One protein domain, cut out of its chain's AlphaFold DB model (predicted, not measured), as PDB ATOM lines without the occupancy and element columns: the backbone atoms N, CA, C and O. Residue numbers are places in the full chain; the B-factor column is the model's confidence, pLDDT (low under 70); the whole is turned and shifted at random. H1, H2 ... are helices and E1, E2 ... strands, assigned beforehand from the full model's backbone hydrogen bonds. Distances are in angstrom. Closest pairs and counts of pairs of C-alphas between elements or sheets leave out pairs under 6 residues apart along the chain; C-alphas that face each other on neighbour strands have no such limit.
ATOM      1  N   TRP A 579      34.123  -5.476  17.123       77.44
ATOM      2  CA  TRP A 579      35.482  -5.155  17.568       77.44
ATOM      3  C   TRP A 579      35.624  -5.093  19.103       77.44
ATOM      4  O   TRP A 579      36.638  -5.534  19.625       77.44
ATOM      5  N   THR A 580      34.586  -4.660  19.833       75.31
ATOM      6  CA  THR A 580      34.533  -4.615  21.312       75.31
ATOM      7  C   THR A 580      34.628  -5.980  22.001       75.31
ATOM      8  O   THR A 580      34.957  -6.048  23.184       75.31
ATOM      9  N   ASN A 581      34.296  -7.058  21.287       74.12
ATOM     10  CA  ASN A 581      34.276  -8.431  21.793       74.12
ATOM     11  C   ASN A 581      35.498  -9.241  21.323       74.12
ATOM     12  O   ASN A 581      35.664 -10.392  21.737       74.12
ATOM     13  N   MET A 582      36.354  -8.655  20.475       75.12
ATOM     14  CA  MET A 582      37.565  -9.299  19.970       75.12
ATOM     15  C   MET A 582      38.645  -9.371  21.064       75.12
ATOM     16  O   MET A 582      38.822  -8.403  21.808       75.12
ATOM     17  N   PRO A 583      39.380 -10.494  21.178       67.44
ATOM     18  CA  PRO A 583      40.403 -10.672  22.212       67.44
ATOM     19  C   PRO A 583      41.597  -9.717  22.040       67.44
ATOM     20  O   PRO A 583      42.131  -9.230  23.035       67.44
ATOM     21  N   ASP A 584      41.954  -9.387  20.795       69.06
ATOM     22  CA  ASP A 584      43.109  -8.553  20.442       69.06
ATOM     23  C   ASP A 584      42.704  -7.088  20.213       69.06
ATOM     24  O   ASP A 584      42.884  -6.520  19.133       69.06
ATOM     25  N   LEU A 585      42.096  -6.466  21.224       68.94
ATOM     26  CA  LEU A 585      41.713  -5.058  21.136       68.94
ATOM     27  C   LEU A 585      42.962  -4.165  21.115       68.94
ATOM     28  O   LEU A 585      43.747  -4.167  22.065       68.94
ATOM     29  N   LEU A 586      43.115  -3.348  20.072       74.88
ATOM     30  CA  LEU A 586      44.139  -2.302  20.050       74.88
ATOM     31  C   LEU A 586      43.837  -1.277  21.148       74.88
ATOM     32  O   LEU A 586      42.859  -0.538  21.065       74.88
ATOM     33  N   GLU A 587      44.675  -1.221  22.184       77.12
ATOM     34  CA  GLU A 587      44.477  -0.275  23.291       77.12
ATOM     35  C   GLU A 587      44.696   1.176  22.854       77.12
ATOM     36  O   GLU A 587      44.058   2.086  23.376       77.12
ATOM     37  N   THR A 588      45.594   1.394  21.892       82.50
ATOM     38  CA  THR A 588      45.877   2.706  21.305       82.50
ATOM     39  C   THR A 588      45.804   2.603  19.791       82.50
ATOM     40  O   THR A 588      46.456   1.745  19.198       82.50
ATOM     41  N   VAL A 589      45.028   3.486  19.167       85.69
ATOM     42  CA  VAL A 589      44.884   3.559  17.711       85.69
ATOM     43  C   VAL A 589      45.403   4.907  17.231       85.69
ATOM     44  O   VAL A 589      45.014   5.954  17.747       85.69
ATOM     45  N   ASP A 590      46.296   4.878  16.244       87.19
ATOM     46  CA  ASP A 590      46.787   6.075  15.567       87.19
ATOM     47  C   ASP A 590      45.823   6.458  14.447       87.19
ATOM     48  O   ASP A 590      45.747   5.786  13.416       87.19
ATOM     49  N   PHE A 591      45.064   7.530  14.672       85.62
ATOM     50  CA  PHE A 591      44.077   8.024  13.721       85.62
ATOM     51  C   PHE A 591      44.697   8.924  12.648       85.62
ATOM     52  O   PHE A 591      43.984   9.339  11.736       85.62
ATOM     53  N   LYS A 592      46.009   9.203  12.703       85.75
ATOM     54  CA  LYS A 592      46.731   9.991  11.694       85.75
ATOM     55  C   LYS A 592      45.995  11.301  11.365       85.75
ATOM     56  O   LYS A 592      45.754  12.110  12.257       85.75
ATOM     57  N   ASP A 593      45.629  11.493  10.103       84.19
ATOM     58  CA  ASP A 593      44.950  12.653   9.531       84.19
ATOM     59  C   ASP A 593      43.415  12.522   9.493       84.19
ATOM     60  O   ASP A 593      42.743  13.314   8.837       84.19
ATOM     61  N   THR A 594      42.835  11.551  10.214       87.44
ATOM     62  CA  THR A 594      41.371  11.369  10.281       87.44
ATOM     63  C   THR A 594      40.663  12.608  10.840       87.44
ATOM     64  O   THR A 594      39.574  12.956  10.383       87.44
ATOM     65  N   PHE A 595      41.275  13.293  11.814       87.94
ATOM     66  CA  PHE A 595      40.726  14.504  12.423       87.94
ATOM     67  C   PHE A 595      41.425  15.745  11.869       87.94
ATOM     68  O   PHE A 595      42.652  15.815  11.820       87.94
ATOM     69  N   LEU A 596      40.617  16.734  11.487       84.56
ATOM     70  CA  LEU A 596      41.091  18.000  10.919       84.56
ATOM     71  C   LEU A 596      41.668  18.909  12.008       84.56
ATOM     72  O   LEU A 596      42.688  19.562  11.809       84.56
ATOM     73  N   ASP A 597      41.005  18.923  13.160       83.81
ATOM     74  CA  ASP A 597      41.352  19.718  14.324       83.81
ATOM     75  C   ASP A 597      40.771  19.082  15.602       83.81
ATOM     76  O   ASP A 597      40.184  17.994  15.599       83.81
ATOM     77  N   VAL A 598      41.006  19.765  16.717       84.69
ATOM     78  CA  VAL A 598      40.593  19.371  18.067       84.69
ATOM     79  C   VAL A 598      39.071  19.370  18.216       84.69
ATOM     80  O   VAL A 598      38.531  18.529  18.938       84.69
ATOM     81  N   ASP A 599      38.384  20.293  17.545       85.62
ATOM     82  CA  ASP A 599      36.937  20.455  17.656       85.62
ATOM     83  C   ASP A 599      36.221  19.342  16.882       85.62
ATOM     84  O   ASP A 599      35.334  18.702  17.440       85.62
ATOM     85  N   HIS A 600      36.713  18.980  15.691       85.62
ATOM     86  CA  HIS A 600      36.257  17.809  14.938       85.62
ATOM     87  C   HIS A 600      36.397  16.518  15.767       85.62
ATOM     88  O   HIS A 600      35.471  15.709  15.812       85.62
ATOM     89  N   LEU A 601      37.509  16.329  16.493       84.69
ATOM     90  CA  LEU A 601      37.675  15.161  17.369       84.69
ATOM     91  C   LEU A 601      36.668  15.168  18.532       84.69
ATOM     92  O   LEU A 601      36.067  14.134  18.830       84.69
ATOM     93  N   ARG A 602      36.454  16.318  19.182       86.06
ATOM     94  CA  ARG A 602      35.475  16.456  20.277       86.06
ATOM     95  C   ARG A 602      34.039  16.226  19.808       86.06
ATOM     96  O   ARG A 602      33.271  15.598  20.530       86.06
ATOM     97  N   GLU A 603      33.687  16.687  18.612       86.00
ATOM     98  CA  GLU A 603      32.380  16.438  17.998       86.00
ATOM     99  C   GLU A 603      32.168  14.945  17.706       86.00
ATOM    100  O   GLU A 603      31.103  14.401  18.012       86.00
ATOM    101  N   CYS A 604      33.191  14.255  17.185       83.94
ATOM    102  CA  CYS A 604      33.130  12.816  16.913       83.94
ATOM    103  C   CYS A 604      32.946  11.956  18.176       83.94
ATOM    104  O   CYS A 604      32.332  10.893  18.093       83.94
ATOM    105  N   PHE A 605      33.444  12.407  19.331       84.62
ATOM    106  CA  PHE A 605      33.322  11.717  20.622       84.62
ATOM    107  C   PHE A 605      32.534  12.546  21.647       84.62
ATOM    108  O   PHE A 605      32.944  12.664  22.799       84.62
ATOM    109  N   SER A 606      31.391  13.106  21.238       80.50
ATOM    110  CA  SER A 606      30.557  13.985  22.080       80.50
ATOM    111  C   SER A 606      30.069  13.356  23.398       80.50
ATOM    112  O   SER A 606      29.826  14.077  24.371       80.50
ATOM    113  N   ASP A 607      29.994  12.026  23.450       79.88
ATOM    114  CA  ASP A 607      29.615  11.254  24.640       79.88
ATOM    115  C   ASP A 607      30.763  11.087  25.664       79.88
ATOM    116  O   ASP A 607      30.514  10.708  26.808       79.88
ATOM    117  N   TYR A 608      32.012  11.407  25.296       82.19
ATOM    118  CA  TYR A 608      33.205  11.237  26.136       82.19
ATOM    119  C   TYR A 608      33.817  12.578  26.559       82.19
ATOM    120  O   TYR A 608      33.781  13.578  25.841       82.19
ATOM    121  N   GLN A 609      34.456  12.603  27.730       82.50
ATOM    122  CA  GLN A 609      35.309  13.710  28.150       82.50
ATOM    123  C   GLN A 609      36.715  13.533  27.560       82.50
ATOM    124  O   GLN A 609      37.532  12.766  28.066       82.50
ATOM    125  N   VAL A 610      37.007  14.246  26.474       84.62
ATOM    126  CA  VAL A 610      38.295  14.156  25.769       84.62
ATOM    127  C   VAL A 610      39.398  14.918  26.517       84.62
ATOM    128  O   VAL A 610      39.294  16.132  26.698       84.62
ATOM    129  N   GLN A 611      40.473  14.223  26.900       85.00
ATOM    130  CA  GLN A 611      41.675  14.793  27.515       85.00
ATOM    131  C   GLN A 611      42.876  14.650  26.575       85.00
ATOM    132  O   GLN A 611      43.197  13.546  26.134       85.00
ATOM    133  N   PHE A 612      43.566  15.759  26.306       86.12
ATOM    134  CA  PHE A 612      44.734  15.783  25.428       86.12
ATOM    135  C   PHE A 612      46.035  15.703  26.227       86.12
ATOM    136  O   PHE A 612      46.240  16.473  27.166       86.12
ATOM    137  N   ILE A 613      46.922  14.796  25.831       86.44
ATOM    138  CA  ILE A 613      48.242  14.595  26.426       86.44
ATOM    139  C   ILE A 613      49.353  14.757  25.380       86.44
ATOM    140  O   ILE A 613      49.152  14.529  24.185       86.44
ATOM    141  N   ASN A 614      50.528  15.164  25.840       78.50
ATOM    142  CA  ASN A 614      51.780  15.126  25.089       78.50
ATOM    143  C   ASN A 614      52.410  13.724  25.167       78.50
ATOM    144  O   ASN A 614      52.038  12.910  26.016       78.50
ATOM    145  N   SER A 615      53.418  13.450  24.333       70.25
ATOM    146  CA  SER A 615      54.166  12.181  24.362       70.25
ATOM    147  C   SER A 615      54.913  11.913  25.680       70.25
ATOM    148  O   SER A 615      55.310  10.781  25.938       70.25
ATOM    149  N   ASP A 616      55.084  12.930  26.531       70.25
ATOM    150  CA  ASP A 616      55.655  12.832  27.881       70.25
ATOM    151  C   ASP A 616      54.598  12.598  28.987       70.25
ATOM    152  O   ASP A 616      54.947  12.450  30.158       70.25
ATOM    153  N   GLY A 617      53.308  12.537  28.629       66.81
ATOM    154  CA  GLY A 617      52.190  12.329  29.552       66.81
ATOM    155  C   GLY A 617      51.650  13.596  30.228       66.81
ATOM    156  O   GLY A 617      50.721  13.488  31.028       66.81
ATOM    157  N   THR A 618      52.186  14.781  29.917       77.50
ATOM    158  CA  THR A 618      51.669  16.067  30.422       77.50
ATOM    159  C   THR A 618      50.428  16.528  29.654       77.50
ATOM    160  O   THR A 618      50.212  16.127  28.509       77.50
ATOM    161  N   GLU A 619      49.587  17.364  30.272       77.88
ATOM    162  CA  GLU A 619      48.398  17.919  29.616       77.88
ATOM    163  C   GLU A 619      48.798  18.857  28.467       77.88
ATOM    164  O   GLU A 619      49.591  19.786  28.641       77.88
ATOM    165  N   ASN A 620      48.253  18.611  27.274       76.56
ATOM    166  CA  ASN A 620      48.548  19.421  26.101       76.56
ATOM    167  C   ASN A 620      47.542  20.574  25.977       76.56
ATOM    168  O   ASN A 620      46.374  20.362  25.653       76.56
ATOM    169  N   LEU A 621      48.017  21.803  26.195       70.94
ATOM    170  CA  LEU A 621      47.222  23.033  26.090       70.94
ATOM    171  C   LEU A 621      46.970  23.474  24.633       70.94
ATOM    172  O   LEU A 621      46.024  24.219  24.370       70.94
ATOM    173  N   HIS A 622      47.788  23.012  23.678       76.31
ATOM    174  CA  HIS A 622      47.684  23.329  22.247       76.31
ATOM    175  C   HIS A 622      47.812  22.073  21.362       76.31
ATOM    176  O   HIS A 622      48.741  21.977  20.551       76.31
ATOM    177  N   PRO A 623      46.889  21.105  21.491       80.00
ATOM    178  CA  PRO A 623      46.957  19.864  20.738       80.00
ATOM    179  C   PRO A 623      46.763  20.129  19.244       80.00
ATOM    180  O   PRO A 623      45.857  20.855  18.834       80.00
ATOM    181  N   ARG A 624      47.629  19.538  18.418       80.19
ATOM    182  CA  ARG A 624      47.539  19.575  16.954       80.19
ATOM    183  C   ARG A 624      47.549  18.147  16.413       80.19
ATOM    184  O   ARG A 624      48.230  17.309  17.003       80.19
ATOM    185  N   PRO A 625      46.818  17.870  15.323       81.31
ATOM    186  CA  PRO A 625      46.877  16.566  14.679       81.31
ATOM    187  C   PRO A 625      48.298  16.290  14.157       81.31
ATOM    188  O   PRO A 625      49.025  17.240  13.837       81.31
ATOM    189  N   PRO A 626      48.689  15.013  14.009       85.25
ATOM    190  CA  PRO A 626      47.892  13.791  14.187       85.25
ATOM    191  C   PRO A 626      47.667  13.348  15.644       85.25
ATOM    192  O   PRO A 626      48.435  13.676  16.551       85.25
ATOM    193  N   PHE A 627      46.610  12.554  15.848       85.62
ATOM    194  CA  PHE A 627      46.168  12.092  17.169       85.62
ATOM    195  C   PHE A 627      46.189  10.564  17.305       85.62
ATOM    196  O   PHE A 627      45.651   9.837  16.467       85.62
ATOM    197  N   ARG A 628      46.740  10.077  18.421       87.56
ATOM    198  CA  ARG A 628      46.590   8.697  18.898       87.56
ATOM    199  C   ARG A 628      45.571   8.663  20.018       87.56
ATOM    200  O   ARG A 628      45.699   9.383  21.000       87.56
ATOM    201  N   ILE A 629      44.569   7.808  19.896       88.31
ATOM    202  CA  ILE A 629      43.497   7.706  20.883       88.31
ATOM    203  C   ILE A 629      43.671   6.405  21.655       88.31
ATOM    204  O   ILE A 629      43.773   5.335  21.050       88.31
ATOM    205  N   ARG A 630      43.692   6.492  22.990       83.62
ATOM    206  CA  ARG A 630      43.633   5.321  23.870       83.62
ATOM    207  C   ARG A 630      42.178   4.977  24.150       83.62
ATOM    208  O   ARG A 630      41.453   5.781  24.734       83.62
ATOM    209  N   LEU A 631      41.752   3.789  23.733       76.12
ATOM    210  CA  LEU A 631      40.367   3.350  23.872       76.12
ATOM    211  C   LEU A 631      40.074   2.932  25.335       76.12
ATOM    212  O   LEU A 631      40.854   2.167  25.914       76.12
ATOM    213  N   PRO A 632      38.975   3.412  25.957       66.62
ATOM    214  CA  PRO A 632      38.605   3.079  27.334       66.62
ATOM    215  C   PRO A 632      38.473   1.573  27.593       66.62
ATOM    216  O   PRO A 632      37.898   0.830  26.797       66.62
ATOM    217  N   ARG A 633      38.939   1.108  28.762       57.50
ATOM    218  CA  ARG A 633      38.899  -0.316  29.150       57.50
ATOM    219  C   ARG A 633      37.482  -0.883  29.333       57.50
ATOM    220  O   ARG A 633      37.355  -2.099  29.303       57.50
ATOM    221  N   MET A 634      36.444  -0.058  29.504       51.91
ATOM    222  CA  MET A 634      35.050  -0.506  29.697       51.91
ATOM    223  C   MET A 634      34.267  -0.708  28.387       51.91
ATOM    224  O   MET A 634      33.218  -1.343  28.399       51.91
ATOM    225  N   LEU A 635      34.822  -0.292  27.240       51.31
ATOM    226  CA  LEU A 635      34.362  -0.729  25.911       51.31
ATOM    227  C   LEU A 635      34.744  -2.189  25.607       51.31
ATOM    228  O   LEU A 635      34.318  -2.738  24.592       51.31
ATOM    229  N   LYS A 636      35.534  -2.828  26.485       49.75
ATOM    230  CA  LYS A 636      35.762  -4.276  26.496       49.75
ATOM    231  C   LYS A 636      34.465  -4.922  26.979       49.75
ATOM    232  O   LYS A 636      34.144  -4.856  28.164       49.75
ATOM    233  N   GLY A 637      33.686  -5.508  26.073       42.31
ATOM    234  CA  GLY A 637      32.489  -6.240  26.477       42.31
ATOM    235  C   GLY A 637      32.865  -7.330  27.487       42.31
ATOM    236  O   GLY A 637      33.811  -8.077  27.256       42.31
ATOM    237  N   ASN A 638      32.108  -7.471  28.583       41.12
ATOM    238  CA  ASN A 638      32.265  -8.549  29.583       41.12
ATOM    239  C   ASN A 638      32.037  -9.972  29.019       41.12
ATOM    240  O   ASN A 638      31.926 -10.946  29.759       41.12
ATOM    241  N   ILE A 639      31.944 -10.108  27.700       43.97
ATOM    242  CA  ILE A 639      31.769 -11.358  26.983       43.97
ATOM    243  C   ILE A 639      32.925 -11.420  25.990       43.97
ATOM    244  O   ILE A 639      32.801 -10.976  24.851       43.97
ATOM    245  N   HIS A 640      34.066 -11.945  26.435       43.12
ATOM    246  CA  HIS A 640      35.118 -12.357  25.512       43.12
ATOM    247  C   HIS A 640      34.488 -13.219  24.408       43.12
ATOM    248  O   HIS A 640      33.687 -14.109  24.714       43.12
ATOM    249  N   ALA A 641      34.838 -12.972  23.141       40.75
ATOM    250  CA  ALA A 641      34.569 -13.915  22.063       40.75
ATOM    251  C   ALA A 641      35.259 -15.244  22.410       40.75
ATOM    252  O   ALA A 641      36.453 -15.433  22.191       40.75
ATOM    253  N   LEU A 642      34.521 -16.144  23.062       43.97
ATOM    254  CA  LEU A 642      35.024 -17.462  23.409       43.97
ATOM    255  C   LEU A 642      35.208 -18.274  22.119       43.97
ATOM    256  O   LEU A 642      34.337 -18.222  21.244       43.97
ATOM    257  N   LYS A 667      36.305   9.334  30.441       78.25
ATOM    258  CA  LYS A 667      37.490  10.046  29.945       78.25
ATOM    259  C   LYS A 667      38.142   9.318  28.769       78.25
ATOM    260  O   LYS A 667      38.517   8.153  28.889       78.25
ATOM    261  N   LEU A 668      38.349  10.033  27.663       83.56
ATOM    262  CA  LEU A 668      39.064   9.562  26.474       83.56
ATOM    263  C   LEU A 668      40.440  10.232  26.404       83.56
ATOM    264  O   LEU A 668      40.521  11.454  26.291       83.56
ATOM    265  N   ILE A 669      41.517   9.446  26.467       86.44
ATOM    266  CA  ILE A 669      42.890   9.973  26.438       86.44
ATOM    267  C   ILE A 669      43.369  10.058  24.988       86.44
ATOM    268  O   ILE A 669      43.408   9.049  24.281       86.44
ATOM    269  N   VAL A 670      43.774  11.255  24.569       87.25
ATOM    270  CA  VAL A 670      44.242  11.553  23.213       87.25
ATOM    271  C   VAL A 670      45.663  12.095  23.266       87.25
ATOM    272  O   VAL A 670      45.905  13.161  23.817       87.25
ATOM    273  N   GLU A 671      46.611  11.377  22.679       88.19
ATOM    274  CA  GLU A 671      47.998  11.810  22.533       88.19
ATOM    275  C   GLU A 671      48.190  12.523  21.190       88.19
ATOM    276  O   GLU A 671      47.967  11.940  20.127       88.19
ATOM    277  N   ALA A 672      48.620  13.782  21.235       84.38
ATOM    278  CA  ALA A 672      49.078  14.505  20.051       84.38
ATOM    279  C   ALA A 672      50.575  14.247  19.840       84.38
ATOM    280  O   ALA A 672      51.351  14.333  20.793       84.38
ATOM    281  N   TYR A 673      50.991  13.959  18.606       82.31
ATOM    282  CA  TYR A 673      52.401  13.724  18.281       82.31
ATOM    283  C   TYR A 673      52.814  14.442  16.996       82.31
ATOM    284  O   TYR A 673      51.994  14.725  16.127       82.31
TER     285      TYR A 673
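Overview. This is residues 579 to 642 and 667 to 673 of the 903 residues of the protein "Intron-binding protein aquarius" of Vitis vinifera (UniProt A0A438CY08). What shape is this? It has little regular structure: a small twisted sheet, E1 E3 E4 E2, mixed, is grazed by one short helix, H1, while residues 579 to 585 and 635 to 642 make one end of the length. What is printed? 71 residues, class mixed, with E1, H1, E2, E3, E4 in chain order; only just compact, close to loose, radius of gyration of the C-alphas 13.1 A, spans 42 by 25 by 20 A.

Along the chain. Where does each element lie? E1 is residues 588 to 590, 6.7 A, from C-alpha 588 at (45.877, 2.706, 21.305); H1 598 to 604, 10.0 A; E2 609 to 613, 13.1 A; E3 627 to 630, 9.9 A. Where does the last end? E4, 667 to 672, 15.9 A, ends at C-alpha 672, (49.078, 14.505, 20.051).

Arrangement. Which strands are neighbours? Within hydrogen-bond range are N 589 and O 629, 2.9 A, in antiparallel E1 and E3; N 628 and O 671, 2.8 A, in antiparallel E3 and E4; N 611 and O 668, 2.8 A, in parallel E4 and E2. Where is H1? It only grazes the sheet with residues 598 to 602; its closest C-alphas to E2, Arg 602 and Val 610, are 6.6 A apart, and every O i to N i+4 pair in H1 is within hydrogen-bond range. E1, H1, E2 form a split strand-helix-strand unit, two strands of one sheet with a helix between them along the chain and E3 and E4 between them in the sheet; its crossover is right-handed.

Size, cuts and confidence. How large is it? The farthest C-alphas, of His 622 and Leu 642, are 42.7 A apart. What is cut or uncertain? Residues 643 to 666 are not printed, C-alphas 642 and 667 being 28.4 A apart; E2 to E3 is a long link; pLDDT is under 70 at residues 583 to 585, 617 and 632 to 642.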